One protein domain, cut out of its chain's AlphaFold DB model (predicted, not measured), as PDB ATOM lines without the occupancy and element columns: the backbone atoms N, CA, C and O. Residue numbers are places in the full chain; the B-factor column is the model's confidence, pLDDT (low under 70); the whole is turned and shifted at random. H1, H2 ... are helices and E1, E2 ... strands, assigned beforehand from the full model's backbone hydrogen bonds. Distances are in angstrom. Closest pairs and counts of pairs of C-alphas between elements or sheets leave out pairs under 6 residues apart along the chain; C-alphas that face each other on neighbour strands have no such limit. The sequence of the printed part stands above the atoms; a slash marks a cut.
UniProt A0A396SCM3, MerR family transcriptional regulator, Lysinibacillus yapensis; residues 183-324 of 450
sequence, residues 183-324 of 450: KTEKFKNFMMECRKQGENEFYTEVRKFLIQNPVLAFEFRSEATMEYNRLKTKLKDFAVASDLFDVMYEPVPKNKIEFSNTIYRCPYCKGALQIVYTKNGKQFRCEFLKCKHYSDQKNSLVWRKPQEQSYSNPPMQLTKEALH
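This is residues 183 to 324 of the 450 residues of the protein "MerR family transcriptional regulator" of Lysinibacillus yapensis (UniProt A0A396SCM3). Two lobes lie end to end: a helical one, in which H1 and H2 fold back on each other as a hairpin with H3 and H4 over them, and a looser one of small strand pairs, E2 with E5 and E3 with E4, with H5 and long loops. The short pair E1 and E6, with H6, lies between them, while residues 277 to 282 and 297 to 302 stick out from the second lobe. The printed part has 142 residues with six named helices and six named strands, in the order H1 H2 H3 H4 E1 E2 E3 E4 H5 E5 E6 H6. The class is mixed, helices and strands, and the three sheets, E1 - E6, E2 - E5 and E3 - E4, are antiparallel. The whole is compact, with a radius of gyration of the C-alphas of 16.8 A, and its outline is elongated, spanning 55 by 34 by 22 A.

Start with H1, residues 183 to 197, and H2, residues 200 to 212: this helical hairpin has a shallow tilt of 28 degrees, opposite ways, and its helices touch, closest at the C-alphas of Cys 194 and Tyr 203, 6.2 A apart. H3, residues 223 to 235, only just touches H2, with 3 pairs of C-alphas within 8 A, closest Val 206 and Leu 231 at 6.8 A; this second helical hairpin has a steep tilt of 40 degrees. H4, residues 244 to 248, touches residues 183 to 187 of H1, closest at C-alphas 183 and 247, 6.3 A. E1, residues 249 to 251, pairs with E6, residues 316 to 318; look for N 250 and O 317 at 2.8 A. E2, residues 263 to 265, pairs with E5, residues 307 to 309, with N 263 and O 309 at 2.8 A. E3, residues 274 to 278, and E4, residues 281 to 285, form a hairpin, with N 276 and O 283 at 2.8 A. H5, residues 290 to 293, touches no helix, and H6, residues 320 to 324, touches H1, closest at C-alphas 184 and 321, 7.0 A. Every O i to N i+4 pair is within hydrogen-bond range in H1, H2, H3, H4 and H6; H5 is too short for such a pair, but its one O i to N i+3 pair is within range.

Find C-alpha 183 at (93.819, 147.297, 112.021); from there H1 runs 21.2 A. H2 covers 18.1 A and H3 18.2 A. Farther on, find E3 from C-alpha 274 at (101.135, 129.107, 122.807), 12.7 A long, and E4, 13.3 A. H6 ends at C-alpha 324, (97.980, 136.670, 109.209).

The C-alphas of Gln 197 and Lys 279 are the two farthest apart, 56.2 A. The printed part has no cut; the links E1 to E2 and H5 to E5 are long. The model's mean pLDDT over the printed part is 84.3, and you will find it under 70 in residues 183 to 184 and 287 to 305.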
ATOM      1  N   LYS A 183      92.391 147.576 112.218       67.38
ATOM      2  CA  LYS A 183      93.819 147.297 112.021       67.38
ATOM      3  C   LYS A 183      94.222 146.973 110.573       67.38
ATOM      4  O   LYS A 183      95.199 147.537 110.083       67.38
ATOM      5  N   THR A 184      93.533 146.067 109.872       68.75
ATOM      6  CA  THR A 184      93.875 145.734 108.472       68.75
ATOM      7  C   THR A 184      93.528 146.887 107.533       68.75
ATOM      8  O   THR A 184      94.252 147.134 106.569       68.75
ATOM      9  N   GLU A 185      92.456 147.617 107.830       77.25
ATOM     10  CA  GLU A 185      92.108 148.848 107.123       77.25
ATOM     11  C   GLU A 185      93.192 149.917 107.303       77.25
ATOM     12  O   GLU A 185      93.640 150.511 106.327       77.25
ATOM     13  N   LYS A 186      93.740 150.053 108.513       85.56
ATOM     14  CA  LYS A 186      94.841 150.976 108.801       85.56
ATOM     15  C   LYS A 186      96.092 150.724 107.966       85.56
ATOM     16  O   LYS A 186      96.681 151.666 107.444       85.56
ATOM     17  N   PHE A 187      96.487 149.460 107.786       90.06
ATOM     18  CA  PHE A 187      97.625 149.132 106.918       90.06
ATOM     19  C   PHE A 187      97.339 149.427 105.442       90.06
ATOM     20  O   PHE A 187      98.225 149.882 104.721       90.06
ATOM     21  N   LYS A 188      96.099 149.205 104.988       88.81
ATOM     22  CA  LYS A 188      95.678 149.570 103.627       88.81
ATOM     23  C   LYS A 188      95.703 151.084 103.421       88.81
ATOM     24  O   LYS A 188      96.224 151.534 102.408       88.81
ATOM     25  N   ASN A 189      95.216 151.857 104.389       90.19
ATOM     26  CA  ASN A 189      95.240 153.320 104.343       90.19
ATOM     27  C   ASN A 189      96.679 153.851 104.329       90.19
ATOM     28  O   ASN A 189      96.997 154.724 103.527       90.19
ATOM     29  N   PHE A 190      97.567 153.265 105.141       94.31
ATOM     30  CA  PHE A 190      99.005 153.540 105.088       94.31
ATOM     31  C   PHE A 190      99.591 153.273 103.691       94.31
ATOM     32  O   PHE A 190     100.230 154.149 103.118       94.31
ATOM     33  N   MET A 191      99.322 152.097 103.111       94.44
ATOM     34  CA  MET A 191      99.776 151.741 101.760       94.44
ATOM     35  C   MET A 191      99.281 152.732 100.699       94.44
ATOM     36  O   MET A 191     100.061 153.178  99.858       94.44
ATOM     37  N   MET A 192      98.001 153.108 100.752       92.75
ATOM     38  CA  MET A 192      97.409 154.068  99.819       92.75
ATOM     39  C   MET A 192      98.043 155.457  99.941       92.75
ATOM     40  O   MET A 192      98.297 156.095  98.918       92.75
ATOM     41  N   GLU A 193      98.332 155.914 101.159       94.06
ATOM     42  CA  GLU A 193      98.979 157.208 101.381       94.06
ATOM     43  C   GLU A 193     100.437 157.197 100.904       94.06
ATOM     44  O   GLU A 193     100.843 158.108 100.185       94.06
ATOM     45  N   CYS A 194     101.199 156.132 101.184       95.62
ATOM     46  CA  CYS A 194     102.539 155.964 100.615       95.62
ATOM     47  C   CYS A 194     102.509 155.997  99.087       95.62
ATOM     48  O   CYS A 194     103.314 156.694  98.472       95.62
ATOM     49  N   ARG A 195     101.541 155.313  98.462       94.19
ATOM     50  CA  ARG A 195     101.384 155.322  97.003       94.19
ATOM     51  C   ARG A 195     101.112 156.728  96.472       94.19
ATOM     52  O   ARG A 195     101.695 157.120  95.466       94.19
ATOM     53  N   LYS A 196     100.251 157.490  97.147       93.06
ATOM     54  CA  LYS A 196      99.910 158.870  96.778       93.06
ATOM     55  C   LYS A 196     101.103 159.820  96.905       93.06
ATOM     56  O   LYS A 196     101.254 160.705  96.069       93.06
ATOM     57  N   GLN A 197     101.933 159.638  97.930       93.62
ATOM     58  CA  GLN A 197     103.114 160.467  98.185       93.62
ATOM     59  C   GLN A 197     104.375 159.992  97.436       93.62
ATOM     60  O   GLN A 197     105.388 160.680  97.460       93.62
ATOM     61  N   GLY A 198     104.332 158.837  96.760       93.69
ATOM     62  CA  GLY A 198     105.502 158.248  96.097       93.69
ATOM     63  C   GLY A 198     106.509 157.595  97.057       93.69
ATOM     64  O   GLY A 198     107.639 157.315  96.674       93.69
ATOM     65  N   GLU A 199     106.099 157.308  98.291       95.62
ATOM     66  CA  GLU A 199     106.930 156.796  99.392       95.62
ATOM     67  C   GLU A 199     107.052 155.258  99.355       95.62
ATOM     68  O   GLU A 199     106.789 154.555 100.333       95.62
ATOM     69  N   ASN A 200     107.440 154.717  98.195       95.94
ATOM     70  CA  ASN A 200     107.549 153.271  97.974       95.94
ATOM     71  C   ASN A 200     108.598 152.605  98.870       95.94
ATOM     72  O   ASN A 200     108.337 151.565  99.467       95.94
ATOM     73  N   GLU A 201     109.778 153.213  98.972       96.62
ATOM     74  CA  GLU A 201     110.864 152.688  99.801       96.62
ATOM     75  C   GLU A 201     110.431 152.596 101.266       96.62
ATOM     76  O   GLU A 201     110.570 151.546 101.890       96.62
ATOM     77  N   PHE A 202     109.786 153.644 101.779       97.19
ATOM     78  CA  PHE A 202     109.293 153.663 103.149       97.19
ATOM     79  C   PHE A 202     108.194 152.626 103.407       97.19
ATOM     80  O   PHE A 202     108.219 151.945 104.434       97.19
ATOM     81  N   TYR A 203     107.256 152.448 102.470       97.44
ATOM     82  CA  TYR A 203     106.273 151.367 102.553       97.44
ATOM     83  C   TYR A 203     106.957 149.996 102.668       97.44
ATOM     84  O   TYR A 203     106.615 149.198 103.550       97.44
ATOM     85  N   THR A 204     107.949 149.739 101.811       97.56
ATOM     86  CA  THR A 204     108.703 148.482 101.807       97.56
ATOM     87  C   THR A 204     109.479 148.284 103.106       97.56
ATOM     88  O   THR A 204     109.436 147.185 103.660       97.56
ATOM     89  N   GLU A 205     110.125 149.324 103.642       97.81
ATOM     90  CA  GLU A 205     110.798 149.285 104.946       97.81
ATOM     91  C   GLU A 205     109.827 148.884 106.066       97.81
ATOM     92  O   GLU A 205     110.089 147.933 106.804       97.81
ATOM     93  N   VAL A 206     108.668 149.547 106.155       97.69
ATOM     94  CA  VAL A 206     107.652 149.265 107.179       97.69
ATOM     95  C   VAL A 206     107.105 147.843 107.045       97.69
ATOM     96  O   VAL A 206     107.067 147.101 108.030       97.69
ATOM     97  N   ARG A 207     106.708 147.419 105.838       97.38
ATOM     98  CA  ARG A 207     106.176 146.065 105.612       97.38
ATOM     99  C   ARG A 207     107.220 145.002 105.943       97.38
ATOM    100  O   ARG A 207     106.916 144.051 106.664       97.38
ATOM    101  N   LYS A 208     108.459 145.176 105.478       97.44
ATOM    102  CA  LYS A 208     109.570 144.257 105.755       97.44
ATOM    103  C   LYS A 208     109.880 144.186 107.249       97.44
ATOM    104  O   LYS A 208     110.037 143.082 107.775       97.44
ATOM    105  N   PHE A 209     109.871 145.321 107.948       97.69
ATOM    106  CA  PHE A 209     110.059 145.372 109.395       97.69
ATOM    107  C   PHE A 209     109.010 144.530 110.135       97.69
ATOM    108  O   PHE A 209     109.377 143.716 110.982       97.69
ATOM    109  N   LEU A 210     107.724 144.655 109.783       96.69
ATOM    110  CA  LEU A 210     106.639 143.852 110.368       96.69
ATOM    111  C   LEU A 210     106.786 142.351 110.050       96.69
ATOM    112  O   LEU A 210     106.515 141.498 110.895       96.69
ATOM    113  N   ILE A 211     107.244 141.995 108.848       95.88
ATOM    114  CA  ILE A 211     107.485 140.590 108.485       95.88
ATOM    115  C   ILE A 211     108.631 139.993 109.322       95.88
ATOM    116  O   ILE A 211     108.542 138.854 109.782       95.88
ATOM    117  N   GLN A 212     109.702 140.757 109.533       95.38
ATOM    118  CA  GLN A 212     110.923 140.280 110.189       95.38
ATOM    119  C   GLN A 212     110.864 140.342 111.721       95.38
ATOM    120  O   GLN A 212     111.534 139.550 112.390       95.38
ATOM    121  N   ASN A 213     110.024 141.215 112.286       95.81
ATOM    122  CA  ASN A 213     109.941 141.463 113.727       95.81
ATOM    123  C   ASN A 213     108.571 141.125 114.351       95.81
ATOM    124  O   ASN A 213     108.019 141.922 115.099       95.81
ATOM    125  N   PRO A 214     108.013 139.916 114.159       94.88
ATOM    126  CA  PRO A 214     106.705 139.554 114.717       94.88
ATOM    127  C   PRO A 214     106.650 139.504 116.250       94.88
ATOM    128  O   PRO A 214     105.569 139.379 116.823       94.88
ATOM    129  N   VAL A 215     107.809 139.556 116.908       95.00
ATOM    130  CA  VAL A 215     107.961 139.793 118.343       95.00
ATOM    131  C   VAL A 215     109.092 140.798 118.524       95.00
ATOM    132  O   VAL A 215     110.156 140.625 117.925       95.00
ATOM    133  N   LEU A 216     108.870 141.792 119.377       91.94
ATOM    134  CA  LEU A 216     109.840 142.800 119.781       91.94
ATOM    135  C   LEU A 216     109.936 142.853 121.302       91.94
ATOM    136  O   LEU A 216     108.936 142.710 121.994       91.94
ATOM    137  N   ALA A 217     111.118 143.148 121.821       87.69
ATOM    138  CA  ALA A 217     111.264 143.731 123.146       87.69
ATOM    139  C   ALA A 217     112.125 144.979 122.998       87.69
ATOM    140  O   ALA A 217     113.113 144.965 122.261       87.69
ATOM    141  N   PHE A 218     111.732 146.060 123.666       84.12
ATOM    142  CA  PHE A 218     112.426 147.340 123.566       84.12
ATOM    143  C   PHE A 218     113.706 147.315 124.392       84.12
ATOM    144  O   PHE A 218     113.750 147.813 125.512       84.12
ATOM    145  N   GLU A 219     114.737 146.668 123.866       83.31
ATOM    146  CA  GLU A 219     116.033 146.531 124.520       83.31
ATOM    147  C   GLU A 219     116.961 147.677 124.122       83.31
ATOM    148  O   GLU A 219     117.022 148.085 122.954       83.31
ATOM    149  N   PHE A 220     117.703 148.193 125.104       77.81
ATOM    150  CA  PHE A 220     118.647 149.283 124.900       77.81
ATOM    151  C   PHE A 220     119.677 148.915 123.821       77.81
ATOM    152  O   PHE A 220     120.330 147.879 123.915       77.81
ATOM    153  N   ARG A 221     119.820 149.777 122.803       77.44
ATOM    154  CA  ARG A 221     120.729 149.608 121.647       77.44
ATOM    155  C   ARG A 221     120.498 148.356 120.787       77.44
ATOM    156  O   ARG A 221     121.367 148.013 119.992       77.44
ATOM    157  N   SER A 222     119.349 147.687 120.892       87.50
ATOM    158  CA  SER A 222     119.015 146.637 119.922       87.50
ATOM    159  C   SER A 222     118.684 147.251 118.556       87.50
ATOM    160  O   SER A 222     117.949 148.237 118.473       87.50
ATOM    161  N   GLU A 223     119.206 146.650 117.484       90.75
ATOM    162  CA  GLU A 223     118.991 147.095 116.097       90.75
ATOM    163  C   GLU A 223     117.494 147.212 115.773       90.75
ATOM    164  O   GLU A 223     117.034 148.243 115.290       90.75
ATOM    165  N   ALA A 224     116.704 146.209 116.170       90.56
ATOM    166  CA  ALA A 224     115.255 146.208 115.990       90.56
ATOM    167  C   ALA A 224     114.548 147.366 116.722       90.56
ATOM    168  O   ALA A 224     113.575 147.908 116.206       90.56
ATOM    169  N   THR A 225     115.030 147.778 117.902       91.62
ATOM    170  CA  THR A 225     114.455 148.919 118.638       91.62
ATOM    171  C   THR A 225     114.829 150.248 117.997       91.62
ATOM    172  O   THR A 225     113.996 151.150 117.916       91.62
ATOM    173  N   MET A 226     116.069 150.389 117.527       93.50
ATOM    174  CA  MET A 226     116.496 151.588 116.805       93.50
ATOM    175  C   MET A 226     115.689 151.764 115.519       93.50
ATOM    176  O   MET A 226     115.152 152.843 115.275       93.50
ATOM    177  N   GLU A 227     115.530 150.681 114.761       96.38
ATOM    178  CA  GLU A 227     114.768 150.683 113.519       96.38
ATOM    179  C   GLU A 227     113.275 150.935 113.759       96.38
ATOM    180  O   GLU A 227     112.675 151.778 113.093       96.38
ATOM    181  N   TYR A 228     112.689 150.310 114.790       95.62
ATOM    182  CA  TYR A 228     111.329 150.618 115.234       95.62
ATOM    183  C   TYR A 228     111.143 152.118 115.483       95.62
ATOM    184  O   TYR A 228     110.182 152.711 115.000       95.62
ATOM    185  N   ASN A 229     112.062 152.744 116.226       94.69
ATOM    186  CA  ASN A 229     111.970 154.160 116.572       94.69
ATOM    187  C   ASN A 229     112.140 155.068 115.348       94.69
ATOM    188  O   ASN A 229     111.432 156.072 115.243       94.69
ATOM    189  N   ARG A 230     113.032 154.715 114.412       96.69
ATOM    190  CA  ARG A 230     113.212 155.435 113.142       96.69
ATOM    191  C   ARG A 230     111.922 155.421 112.326       96.69
ATOM    192  O   ARG A 230     111.392 156.483 111.997       96.69
ATOM    193  N   LEU A 231     111.378 154.230 112.078       97.25
ATOM    194  CA  LEU A 231     110.144 154.043 111.315       97.25
ATOM    195  C   LEU A 231     108.950 154.709 112.005       97.25
ATOM    196  O   LEU A 231     108.208 155.450 111.366       97.25
ATOM    197  N   LYS A 232     108.800 154.525 113.324       95.38
ATOM    198  CA  LYS A 232     107.736 155.161 114.115       95.38
ATOM    199  C   LYS A 232     107.822 156.686 114.089       95.38
ATOM    200  O   LYS A 232     106.793 157.351 114.131       95.38
ATOM    201  N   THR A 233     109.027 157.249 114.025       96.19
ATOM    202  CA  THR A 233     109.205 158.700 113.916       96.19
ATOM    203  C   THR A 233     108.740 159.204 112.556       96.19
ATOM    204  O   THR A 233     107.925 160.118 112.531       96.19
ATOM    205  N   LYS A 234     109.163 158.569 111.454       95.81
ATOM    206  CA  LYS A 234     108.720 158.941 110.098       95.81
ATOM    207  C   LYS A 234     107.218 158.702 109.881       95.81
ATOM    208  O   LYS A 234     106.563 159.482 109.206       95.81
ATOM    209  N   LEU A 235     106.625 157.688 110.522       95.56
ATOM    210  CA  LEU A 235     105.172 157.459 110.480       95.56
ATOM    211  C   LEU A 235     104.356 158.659 110.992       95.56
ATOM    212  O   LEU A 235     103.207 158.808 110.586       95.56
ATOM    213  N   LYS A 236     104.920 159.536 111.836       93.25
ATOM    214  CA  LYS A 236     104.223 160.744 112.312       93.25
ATOM    215  C   LYS A 236     103.884 161.727 111.191       93.25
ATOM    216  O   LYS A 236     102.932 162.486 111.348       93.25
ATOM    217  N   ASP A 237     104.601 161.669 110.072       91.12
ATOM    218  CA  ASP A 237     104.326 162.490 108.889       91.12
ATOM    219  C   ASP A 237     103.081 161.991 108.123       91.12
ATOM    220  O   ASP A 237     102.526 162.694 107.278       91.12
ATOM    221  N   PHE A 238     102.579 160.794 108.459       91.25
ATOM    222  CA  PHE A 238     101.416 160.155 107.848       91.25
ATOM    223  C   PHE A 238     100.228 160.196 108.812       91.25
ATOM    224  O   PHE A 238     100.030 159.280 109.609       91.25
ATOM    225  N   ALA A 239      99.388 161.232 108.720       84.38
ATOM    226  CA  ALA A 239      98.270 161.452 109.650       84.38
ATOM    227  C   ALA A 239      97.339 160.228 109.830       84.38
ATOM    228  O   ALA A 239      96.877 159.961 110.933       84.38
ATOM    229  N   VAL A 240      97.096 159.451 108.768       84.31
ATOM    230  CA  VAL A 240      96.232 158.249 108.802       84.31
ATOM    231  C   VAL A 240      96.896 157.014 109.430       84.31
ATOM    232  O   VAL A 240      96.226 156.017 109.698       84.31
ATOM    233  N   ALA A 241      98.213 157.055 109.650       86.69
ATOM    234  CA  ALA A 241      99.034 155.913 110.050       86.69
ATOM    235  C   ALA A 241     100.050 156.240 111.164       86.69
ATOM    236  O   ALA A 241     100.927 155.425 111.450       86.69
ATOM    237  N   SER A 242      99.931 157.393 111.828       90.69
ATOM    238  CA  SER A 242     100.908 157.864 112.822       90.69
ATOM    239  C   SER A 242     101.084 156.927 114.022       90.69
ATOM    240  O   SER A 242     102.145 156.875 114.637       90.69
ATOM    241  N   ASP A 243     100.048 156.161 114.343       91.56
ATOM    242  CA  ASP A 243      99.982 155.166 115.413       91.56
ATOM    243  C   ASP A 243      99.936 153.726 114.863       91.56
ATOM    244  O   ASP A 243      99.555 152.796 115.571       91.56
ATOM    245  N   LEU A 244     100.333 153.507 113.599       93.88
ATOM    246  CA  LEU A 244     100.278 152.196 112.942       93.88
ATOM    247  C   LEU A 244     100.928 151.100 113.795       93.88
ATOM    248  O   LEU A 244     100.322 150.059 114.028       93.88
ATOM    249  N   PHE A 245     102.137 151.331 114.309       94.44
ATOM    250  CA  PHE A 245     102.824 150.351 115.154       94.44
ATOM    251  C   PHE A 245     102.123 150.094 116.489       94.44
ATOM    252  O   PHE A 245     102.109 148.950 116.940       94.44
ATOM    253  N   ASP A 246     101.485 151.106 117.074       91.25
ATOM    254  CA  ASP A 246     100.743 150.954 118.329       91.25
ATOM    255  C   ASP A 246      99.475 150.108 118.132       91.25
ATOM    256  O   ASP A 246      99.059 149.379 119.028       91.25
ATOM    257  N   VAL A 247      98.896 150.136 116.929       90.19
ATOM    258  CA  VAL A 247      97.769 149.274 116.548       90.19
ATOM    259  C   VAL A 247      98.223 147.853 116.201       90.19
ATOM    260  O   VAL A 247      97.511 146.885 116.500       90.19
ATOM    261  N   MET A 248      99.390 147.722 115.563       91.56
ATOM    262  CA  MET A 248      99.898 146.451 115.040       91.56
ATOM    263  C   MET A 248     100.549 145.563 116.093       91.56
ATOM    264  O   MET A 248     100.482 144.343 115.937       91.56
ATOM    265  N   TYR A 249     101.148 146.134 117.139       94.44
ATOM    266  CA  TYR A 249     101.767 145.391 118.235       94.44
ATOM    267  C   TYR A 249     100.893 145.380 119.491       94.44
ATOM    268  O   TYR A 249     100.245 146.358 119.843       94.44
ATOM    269  N   GLU A 250     100.913 144.265 120.209       92.44
ATOM    270  CA  GLU A 250     100.211 144.060 121.474       92.44
ATOM    271  C   GLU A 250     101.118 143.329 122.476       92.44
ATOM    272  O   GLU A 250     102.043 142.623 122.064       92.44
ATOM    273  N   PRO A 251     100.887 143.452 123.794       94.25
ATOM    274  CA  PRO A 251     101.650 142.692 124.779       94.25
ATOM    275  C   PRO A 251     101.540 141.185 124.535       94.25
ATOM    276  O   PRO A 251     100.452 140.676 124.254       94.25
ATOM    277  N   VAL A 252     102.648 140.447 124.679       93.06
ATOM    278  CA  VAL A 252     102.616 138.982 124.556       93.06
ATOM    279  C   VAL A 252     101.671 138.395 125.621       93.06
ATOM    280  O   VAL A 252     101.861 138.629 126.817       93.06
ATOM    281  N   PRO A 253     100.648 137.608 125.231       87.00
ATOM    282  CA  PRO A 253      99.702 137.025 126.175       87.00
ATOM    283  C   PRO A 253     100.376 136.119 127.208       87.00
ATOM    284  O   PRO A 253     101.273 135.347 126.876       87.00
ATOM    285  N   LYS A 254      99.845 136.102 128.439       86.56
ATOM    286  CA  LYS A 254     100.355 135.284 129.561       86.56
ATOM    287  C   LYS A 254     100.522 133.793 129.242       86.56
ATOM    288  O   LYS A 254     101.339 133.123 129.847       86.56
ATOM    289  N   ASN A 255      99.749 133.250 128.300       82.81
ATOM    290  CA  ASN A 255      99.846 131.847 127.888       82.81
ATOM    291  C   ASN A 255     100.898 131.582 126.786       82.81
ATOM    292  O   ASN A 255     100.918 130.491 126.209       82.81
ATOM    293  N   LYS A 256     101.715 132.585 126.452       88.06
ATOM    294  CA  LYS A 256     102.807 132.530 125.468       88.06
ATOM    295  C   LYS A 256     104.161 132.983 126.040       88.06
ATOM    296  O   LYS A 256     105.144 133.000 125.305       88.06
ATOM    297  N   ILE A 257     104.199 133.361 127.317       90.44
ATOM    298  CA  ILE A 257     105.368 133.909 128.008       90.44
ATOM    299  C   ILE A 257     105.530 133.210 129.358       90.44
ATOM    300  O   ILE A 257     104.553 133.010 130.079       90.44
ATOM    301  N   GLU A 258     106.750 132.791 129.669       90.69
ATOM    302  CA  GLU A 258     107.120 132.218 130.961       90.69
ATOM    303  C   GLU A 258     107.726 133.293 131.878       90.69
ATOM    304  O   GLU A 258     107.687 134.494 131.592       90.69
ATOM    305  N   PHE A 259     108.259 132.867 133.023       82.69
ATOM    306  CA  PHE A 259     108.984 133.747 133.934       82.69
ATOM    307  C   PHE A 259     110.191 134.399 133.229       82.69
ATOM    308  O   PHE A 259     110.697 133.866 132.244       82.69
ATOM    309  N   SER A 260     110.642 135.558 133.716       84.38
ATOM    310  CA  SER A 260     111.768 136.311 133.129       84.38
ATOM    311  C   SER A 260     111.591 136.696 131.651       84.38
ATOM    312  O   SER A 260     112.563 136.761 130.901       84.38
ATOM    313  N   ASN A 261     110.351 136.957 131.224       91.38
ATOM    314  CA  ASN A 261     110.010 137.360 129.856       91.38
ATOM    315  C   ASN A 261     110.457 136.370 128.761       91.38
ATOM    316  O   ASN A 261     110.644 136.759 127.605       91.38
ATOM    317  N   THR A 262     110.623 135.089 129.096       93.69
ATOM    318  CA  THR A 262     111.002 134.054 128.129       93.69
ATOM    319  C   THR A 262     109.815 133.646 127.267       93.69
ATOM    320  O   THR A 262     108.734 133.344 127.774       93.69
ATOM    321  N   ILE A 263     110.012 133.588 125.954       94.19
ATOM    322  CA  ILE A 263     109.025 133.091 124.995       94.19
ATOM    323  C   ILE A 263     109.613 131.980 124.132       94.19
ATOM    324  O   ILE A 263     110.825 131.815 124.005       94.19
ATOM    325  N   TYR A 264     108.722 131.287 123.429       92.00
ATOM    326  CA  TYR A 264     109.082 130.318 122.404       92.00
ATOM    327  C   TYR A 264     108.543 130.780 121.057       92.00
ATOM    328  O   TYR A 264     107.343 131.010 120.910       92.00
ATOM    329  N   ARG A 265     109.416 130.921 120.061       91.44
ATOM    330  CA  ARG A 265     109.062 131.455 118.742       91.44
ATOM    331  C   ARG A 265     108.829 130.342 117.732       91.44
ATOM    332  O   ARG A 265     109.533 129.328 117.703       91.44
ATOM    333  N   CYS A 266     107.834 130.551 116.870       87.75
ATOM    334  CA  CYS A 266     107.549 129.661 115.755       87.75
ATOM    335  C   CYS A 266     108.758 129.619 114.810       87.75
ATOM    336  O   CYS A 266     109.207 130.674 114.371       87.75
ATOM    337  N   PRO A 267     109.262 128.441 114.415       84.31
ATOM    338  CA  PRO A 267     110.420 128.349 113.528       84.31
ATOM    339  C   PRO A 267     110.160 128.942 112.136       84.31
ATOM    340  O   PRO A 267     111.117 129.363 111.485       84.31
ATOM    341  N   TYR A 268     108.891 128.986 111.711       84.75
ATOM    342  CA  TYR A 268     108.453 129.548 110.437       84.75
ATOM    343  C   TYR A 268     108.064 131.025 110.571       84.75
ATOM    344  O   TYR A 268     108.820 131.881 110.132       84.75
ATOM    345  N   CYS A 269     106.943 131.344 111.237       86.12
ATOM    346  CA  CYS A 269     106.459 132.729 111.291       86.12
ATOM    347  C   CYS A 269     107.135 133.619 112.331       86.12
ATOM    348  O   CYS A 269     106.755 134.774 112.455       86.12
ATOM    349  N   LYS A 270     108.060 133.083 113.137       91.25
ATOM    350  CA  LYS A 270     108.779 133.782 114.219       91.25
ATOM    351  C   LYS A 270     107.901 134.442 115.297       91.25
ATOM    352  O   LYS A 270     108.446 135.023 116.233       91.25
ATOM    353  N   GLY A 271     106.576 134.320 115.223       90.94
ATOM    354  CA  GLY A 271     105.643 134.777 116.254       90.94
ATOM    355  C   GLY A 271     105.693 133.919 117.520       90.94
ATOM    356  O   GLY A 271     106.129 132.762 117.481       90.94
ATOM    357  N   ALA A 272     105.222 134.473 118.638       92.00
ATOM    358  CA  ALA A 272     105.166 133.778 119.920       92.00
ATOM    359  C   ALA A 272     104.187 132.585 119.880       92.00
ATOM    360  O   ALA A 272     103.042 132.692 119.418       92.00
ATOM    361  N   LEU A 273     104.643 131.432 120.371       87.25
ATOM    362  CA  LEU A 273     103.887 130.185 120.438       87.25
ATOM    363  C   LEU A 273     103.061 130.117 121.719       87.25
ATOM    364  O   LEU A 273     103.492 130.541 122.786       87.25
ATOM    365  N   GLN A 274     101.883 129.506 121.624       83.50
ATOM    366  CA  GLN A 274     101.135 129.107 122.807       83.50
ATOM    367  C   GLN A 274     101.846 127.951 123.506       83.50
ATOM    368  O   GLN A 274     102.161 126.944 122.867       83.50
ATOM    369  N   ILE A 275     102.013 128.083 124.819       82.00
ATOM    370  CA  ILE A 275     102.557 127.045 125.691       82.00
ATOM    371  C   ILE A 275     101.383 126.250 126.265       82.00
ATOM    372  O   ILE A 275     100.422 126.811 126.799       82.00
ATOM    373  N   VAL A 276     101.423 124.931 126.102       76.19
ATOM    374  CA  VAL A 276     100.405 124.003 126.601       76.19
ATOM    375  C   VAL A 276     101.090 122.971 127.481       76.19
ATOM    376  O   VAL A 276     101.897 122.176 127.005       76.19
ATOM    377  N   TYR A 277     100.745 122.962 128.764       79.19
ATOM    378  CA  TYR A 277     101.244 121.970 129.709       79.19
ATOM    379  C   TYR A 277     100.384 120.707 129.623       79.19
ATOM    380  O   TYR A 277      99.160 120.764 129.733       79.19
ATOM    381  N   THR A 278     101.024 119.565 129.379       76.94
ATOM    382  CA  THR A 278     100.368 118.256 129.272       76.94
ATOM    383  C   THR A 278     101.019 117.256 130.225       76.94
ATOM    384  O   THR A 278     102.105 117.512 130.740       76.94
ATOM    385  N   LYS A 279     100.403 116.077 130.406       80.06
ATOM    386  CA  LYS A 279     101.010 114.965 131.165       80.06
ATOM    387  C   LYS A 279     102.385 114.546 130.620       80.06
ATOM    388  O   LYS A 279     103.200 114.034 131.372       80.06
ATOM    389  N   ASN A 280     102.652 114.817 129.340       75.06
ATOM    390  CA  ASN A 280     103.894 114.470 128.647       75.06
ATOM    391  C   ASN A 280     104.867 115.665 128.539       75.06
ATOM    392  O   ASN A 280     105.763 115.652 127.700       75.06
ATOM    393  N   GLY A 281     104.671 116.721 129.338       78.75
ATOM    394  CA  GLY A 281     105.515 117.918 129.348       78.75
ATOM    395  C   GLY A 281     104.960 119.095 128.538       78.75
ATOM    396  O   GLY A 281     103.766 119.150 128.207       78.75
ATOM    397  N   LYS A 282     105.837 120.072 128.262       78.56
ATOM    398  CA  LYS A 282     105.509 121.306 127.534       78.56
ATOM    399  C   LYS A 282     105.291 121.009 126.047       78.56
ATOM    400  O   LYS A 282     106.148 120.427 125.387       78.56
ATOM    401  N   GLN A 283     104.161 121.451 125.512       79.88
ATOM    402  CA  GLN A 283     103.875 121.468 124.080       79.88
ATOM    403  C   GLN A 283     103.747 122.904 123.585       79.88
ATOM    404  O   GLN A 283     103.263 123.781 124.300       79.88
ATOM    405  N   PHE A 284     104.109 123.119 122.326       81.56
ATOM    406  CA  PHE A 284     104.072 124.434 121.700       81.56
ATOM    407  C   PHE A 284     103.129 124.422 120.508       81.56
ATOM    408  O   PHE A 284     103.131 123.484 119.708       81.56
ATOM    409  N   ARG A 285     102.294 125.455 120.387       73.19
ATOM    410  CA  ARG A 285     101.313 125.557 119.303       73.19
ATOM    411  C   ARG A 285     101.387 126.918 118.636       73.19
ATOM    412  O   ARG A 285     101.202 127.949 119.278       73.19
ATOM    413  N   CYS A 286     101.621 126.906 117.327       76.06
ATOM    414  CA  CYS A 286     101.388 128.077 116.496       76.06
ATOM    415  C   CYS A 286      99.883 128.207 116.227       76.06
ATOM    416  O   CYS A 286      99.200 127.210 115.984       76.06
ATOM    417  N   GLU A 287      99.377 129.438 116.256       67.31
ATOM    418  CA  GLU A 287      97.959 129.744 116.039       67.31
ATOM    419  C   GLU A 287      97.551 129.675 114.558       67.31
ATOM    420  O   GLU A 287      96.359 129.721 114.258       67.31
ATOM    421  N   PHE A 288      98.518 129.520 113.645       69.88
ATOM    422  CA  PHE A 288      98.300 129.467 112.202       69.88
ATOM    423  C   PHE A 288      98.604 128.077 111.647       69.88
ATOM    424  O   PHE A 288      99.718 127.564 111.769       69.88
ATOM    425  N   LEU A 289      97.609 127.465 111.000       60.78
ATOM    426  CA  LEU A 289      97.744 126.135 110.398       60.78
ATOM    427  C   LEU A 289      98.798 126.097 109.290       60.78
ATOM    428  O   LEU A 289      99.503 125.100 109.163       60.78
ATOM    429  N   LYS A 290      98.958 127.195 108.546       63.56
ATOM    430  CA  LYS A 290      99.946 127.334 107.470       63.56
ATOM    431  C   LYS A 290     101.384 127.084 107.946       63.56
ATOM    432  O   LYS A 290     102.150 126.422 107.254       63.56
ATOM    433  N   CYS A 291     101.717 127.480 109.175       69.81
ATOM    434  CA  CYS A 291     103.027 127.218 109.776       69.81
ATOM    435  C   CYS A 291     103.304 125.721 110.016       69.81
ATOM    436  O   CYS A 291     104.466 125.340 110.115       69.81
ATOM    437  N   LYS A 292     102.264 124.873 110.094       59.84
ATOM    438  CA  LYS A 292     102.395 123.413 110.262       59.84
ATOM    439  C   LYS A 292     102.880 122.724 108.986       59.84
ATOM    440  O   LYS A 292     103.596 121.735 109.043       59.84
ATOM    441  N   HIS A 293     102.522 123.249 107.815       52.88
ATOM    442  CA  HIS A 293     102.907 122.633 106.538       52.88
ATOM    443  C   HIS A 293     104.412 122.734 106.267       52.88
ATOM    444  O   HIS A 293     104.983 121.862 105.622       52.88
ATOM    445  N   TYR A 294     105.073 123.752 106.821       51.97
ATOM    446  CA  TYR A 294     106.526 123.900 106.751       51.97
ATOM    447  C   TYR A 294     107.288 123.052 107.780       51.97
ATOM    448  O   TYR A 294     108.509 122.935 107.675       51.97
ATOM    449  N   SER A 295     106.602 122.459 108.768       46.47
ATOM    450  CA  SER A 295     107.202 121.509 109.714       46.47
ATOM    451  C   SER A 295     107.048 120.042 109.297       46.47
ATOM    452  O   SER A 295     107.828 119.222 109.760       46.47
ATOM    453  N   ASP A 296     106.101 119.720 108.408       42.97
ATOM    454  CA  ASP A 296     105.670 118.342 108.103       42.97
ATOM    455  C   ASP A 296     106.344 117.696 106.875       42.97
ATOM    456  O   ASP A 296     105.826 116.725 106.315       42.97
ATOM    457  N   GLN A 297     107.523 118.157 106.435       43.25
ATOM    458  CA  GLN A 297     108.266 117.398 105.421       43.25
ATOM    459  C   GLN A 297     108.832 116.098 106.026       43.25
ATOM    460  O   GLN A 297     109.960 116.052 106.501       43.25
ATOM    461  N   LYS A 298     108.008 115.043 105.918       36.78
ATOM    462  CA  LYS A 298     108.242 113.611 106.179       36.78
ATOM    463  C   LYS A 298     108.296 113.193 107.657       36.78
ATOM    464  O   LYS A 298     109.315 113.323 108.319       36.78
ATOM    465  N   ASN A 299     107.211 112.559 108.115       34.94
ATOM    466  CA  ASN A 299     107.194 111.543 109.180       34.94
ATOM    467  C   ASN A 299     108.033 111.829 110.434       34.94
ATOM    468  O   ASN A 299     108.742 110.958 110.933       34.94
ATOM    469  N   SER A 300     107.889 113.012 111.024       33.69
ATOM    470  CA  SER A 300     108.223 113.145 112.431       33.69
ATOM    471  C   SER A 300     107.289 114.140 113.100       33.69
ATOM    472  O   SER A 300     107.081 115.248 112.619       33.69
ATOM    473  N   LEU A 301     106.781 113.765 114.270       36.56
ATOM    474  CA  LEU A 301     106.209 114.681 115.257       36.56
ATOM    475  C   LEU A 301     107.241 115.715 115.767       36.56
ATOM    476  O   LEU A 301     106.963 116.449 116.715       36.56
ATOM    477  N   VAL A 302     108.431 115.794 115.162       37.22
ATOM    478  CA  VAL A 302     109.446 116.795 115.452       37.22
ATOM    479  C   VAL A 302     109.143 118.020 114.595       37.22
ATOM    480  O   VAL A 302     109.747 118.272 113.555       37.22
ATOM    481  N   TRP A 303     108.211 118.833 115.095       48.56
ATOM    482  CA  TRP A 303     108.281 120.273 114.874       48.56
ATOM    483  C   TRP A 303     109.744 120.702 115.019       48.56
ATOM    484  O   TRP A 303     110.385 120.317 116.002       48.56
ATOM    485  N   ARG A 304     110.281 121.504 114.085       54.97
ATOM    486  CA  ARG A 304     111.558 122.196 114.332       54.97
ATOM    487  C   ARG A 304     111.486 122.778 115.746       54.97
ATOM    488  O   ARG A 304     110.501 123.454 116.056       54.97
ATOM    489  N   LYS A 305     112.472 122.450 116.592       69.62
ATOM    490  CA  LYS A 305     112.485 122.868 117.999       69.62
ATOM    491  C   LYS A 305     112.165 124.369 118.060       69.62
ATOM    492  O   LYS A 305     112.799 125.130 117.320       69.62
ATOM    493  N   PRO A 306     111.163 124.790 118.850       84.06
ATOM    494  CA  PRO A 306     110.883 126.201 119.050       84.06
ATOM    495  C   PRO A 306     112.147 126.966 119.410       84.06
ATOM    496  O   PRO A 306     113.020 126.439 120.098       84.06
ATOM    497  N   GLN A 307     112.238 128.205 118.938       87.81
ATOM    498  CA  GLN A 307     113.356 129.069 119.289       87.81
ATOM    499  C   GLN A 307     113.019 129.745 120.616       87.81
ATOM    500  O   GLN A 307     112.143 130.608 120.659       87.81
ATOM    501  N   GLU A 308     113.647 129.286 121.693       92.12
ATOM    502  CA  GLU A 308     113.555 129.923 123.004       92.12
ATOM    503  C   GLU A 308     114.295 131.263 122.973       92.12
ATOM    504  O   GLU A 308     115.405 131.350 122.444       92.12
ATOM    505  N   GLN A 309     113.666 132.311 123.497       90.56
ATOM    506  CA  GLN A 309     114.251 133.643 123.572       90.56
ATOM    507  C   GLN A 309     113.781 134.338 124.850       90.56
ATOM    508  O   GLN A 309     112.581 134.422 125.102       90.56
ATOM    509  N   SER A 310     114.733 134.845 125.628       91.56
ATOM    510  CA  SER A 310     114.485 135.638 126.834       91.56
ATOM    511  C   SER A 310     114.759 137.106 126.551       91.56
ATOM    512  O   SER A 310     115.677 137.421 125.796       91.56
ATOM    513  N   TYR A 311     113.969 137.983 127.163       89.94
ATOM    514  CA  TYR A 311     114.069 139.425 126.969       89.94
ATOM    515  C   TYR A 311     114.260 140.147 128.294       89.94
ATOM    516  O   TYR A 311     113.711 139.751 129.322       89.94
ATOM    517  N   SER A 312     114.989 141.259 128.267       88.50
ATOM    518  CA  SER A 312     115.139 142.092 129.471       88.50
ATOM    519  C   SER A 312     113.837 142.819 129.823       88.50
ATOM    520  O   SER A 312     113.483 142.952 130.991       88.50
ATOM    521  N   ASN A 313     113.090 143.236 128.799       90.50
ATOM    522  CA  ASN A 313     111.828 143.960 128.926       90.50
ATOM    523  C   ASN A 313     110.639 143.098 128.476       90.50
ATOM    524  O   ASN A 313     110.830 142.195 127.657       90.50
ATOM    525  N   PRO A 314     109.411 143.375 128.962       92.38
ATOM    526  CA  PRO A 314     108.216 142.668 128.515       92.38
ATOM    527  C   PRO A 314     108.067 142.729 126.985       92.38
ATOM    528  O   PRO A 314     107.989 143.828 126.427       92.38
ATOM    529  N   PRO A 315     108.043 141.579 126.289       94.88
ATOM    530  CA  PRO A 315     107.955 141.555 124.845       94.88
ATOM    531  C   PRO A 315     106.537 141.876 124.367       94.88
ATOM    532  O   PRO A 315     105.528 141.499 124.974       94.88
ATOM    533  N   MET A 316     106.482 142.526 123.216       95.75
ATOM    534  CA  MET A 316     105.301 142.759 122.398       95.75
ATOM    535  C   MET A 316     105.308 141.769 121.228       95.75
ATOM    536  O   MET A 316     106.364 141.409 120.711       95.75
ATOM    537  N   GLN A 317     104.138 141.329 120.780       94.50
ATOM    538  CA  GLN A 317     103.963 140.557 119.550       94.50
ATOM    539  C   GLN A 317     103.125 141.352 118.560       94.50
ATOM    540  O   GLN A 317     102.309 142.180 118.958       94.50
ATOM    541  N   LEU A 318     103.271 141.059 117.274       93.00
ATOM    542  CA  LEU A 318     102.261 141.477 116.319       93.00
ATOM    543  C   LEU A 318     100.907 140.866 116.677       93.00
ATOM    544  O   LEU A 318     100.807 139.705 117.092       93.00
ATOM    545  N   THR A 319      99.869 141.663 116.463       87.25
ATOM    546  CA  THR A 319      98.481 141.220 116.523       87.25
ATOM    547  C   THR A 319      98.267 140.053 115.575       87.25
ATOM    548  O   THR A 319      98.983 139.857 114.583       87.25
ATOM    549  N   LYS A 320      97.255 139.248 115.876       80.19
ATOM    550  CA  LYS A 320      96.968 138.068 115.073       80.19
ATOM    551  C   LYS A 320      96.640 138.427 113.622       80.19
ATOM    552  O   LYS A 320      97.049 137.713 112.709       80.19
ATOM    553  N   GLU A 321      95.917 139.519 113.429       80.75
ATOM    554  CA  GLU A 321      95.523 140.051 112.134       80.75
ATOM    555  C   GLU A 321      96.762 140.449 111.330       80.75
ATOM    556  O   GLU A 321      96.937 139.947 110.222       80.75
ATOM    557  N   ALA A 322      97.674 141.235 111.919       88.25
ATOM    558  CA  ALA A 322      98.924 141.639 111.274       88.25
ATOM    559  C   ALA A 322      99.803 140.433 110.903       88.25
ATOM    560  O   ALA A 322     100.313 140.348 109.784       88.25
ATOM    561  N   LEU A 323      99.925 139.449 111.800       86.06
ATOM    562  CA  LEU A 323     100.642 138.207 111.504       86.06
ATOM    563  C   LEU A 323     100.031 137.465 110.310       86.06
ATOM    564  O   LEU A 323     100.761 136.950 109.463       86.06
ATOM    565  N   HIS A 324      98.701 137.391 110.250       79.31
ATOM    566  CA  HIS A 324      97.980 136.670 109.209       79.31
ATOM    567  C   HIS A 324      98.057 137.355 107.844       79.31
ATOM    568  O   HIS A 324      98.279 136.673 106.846       79.31
TER     569      HIS A 324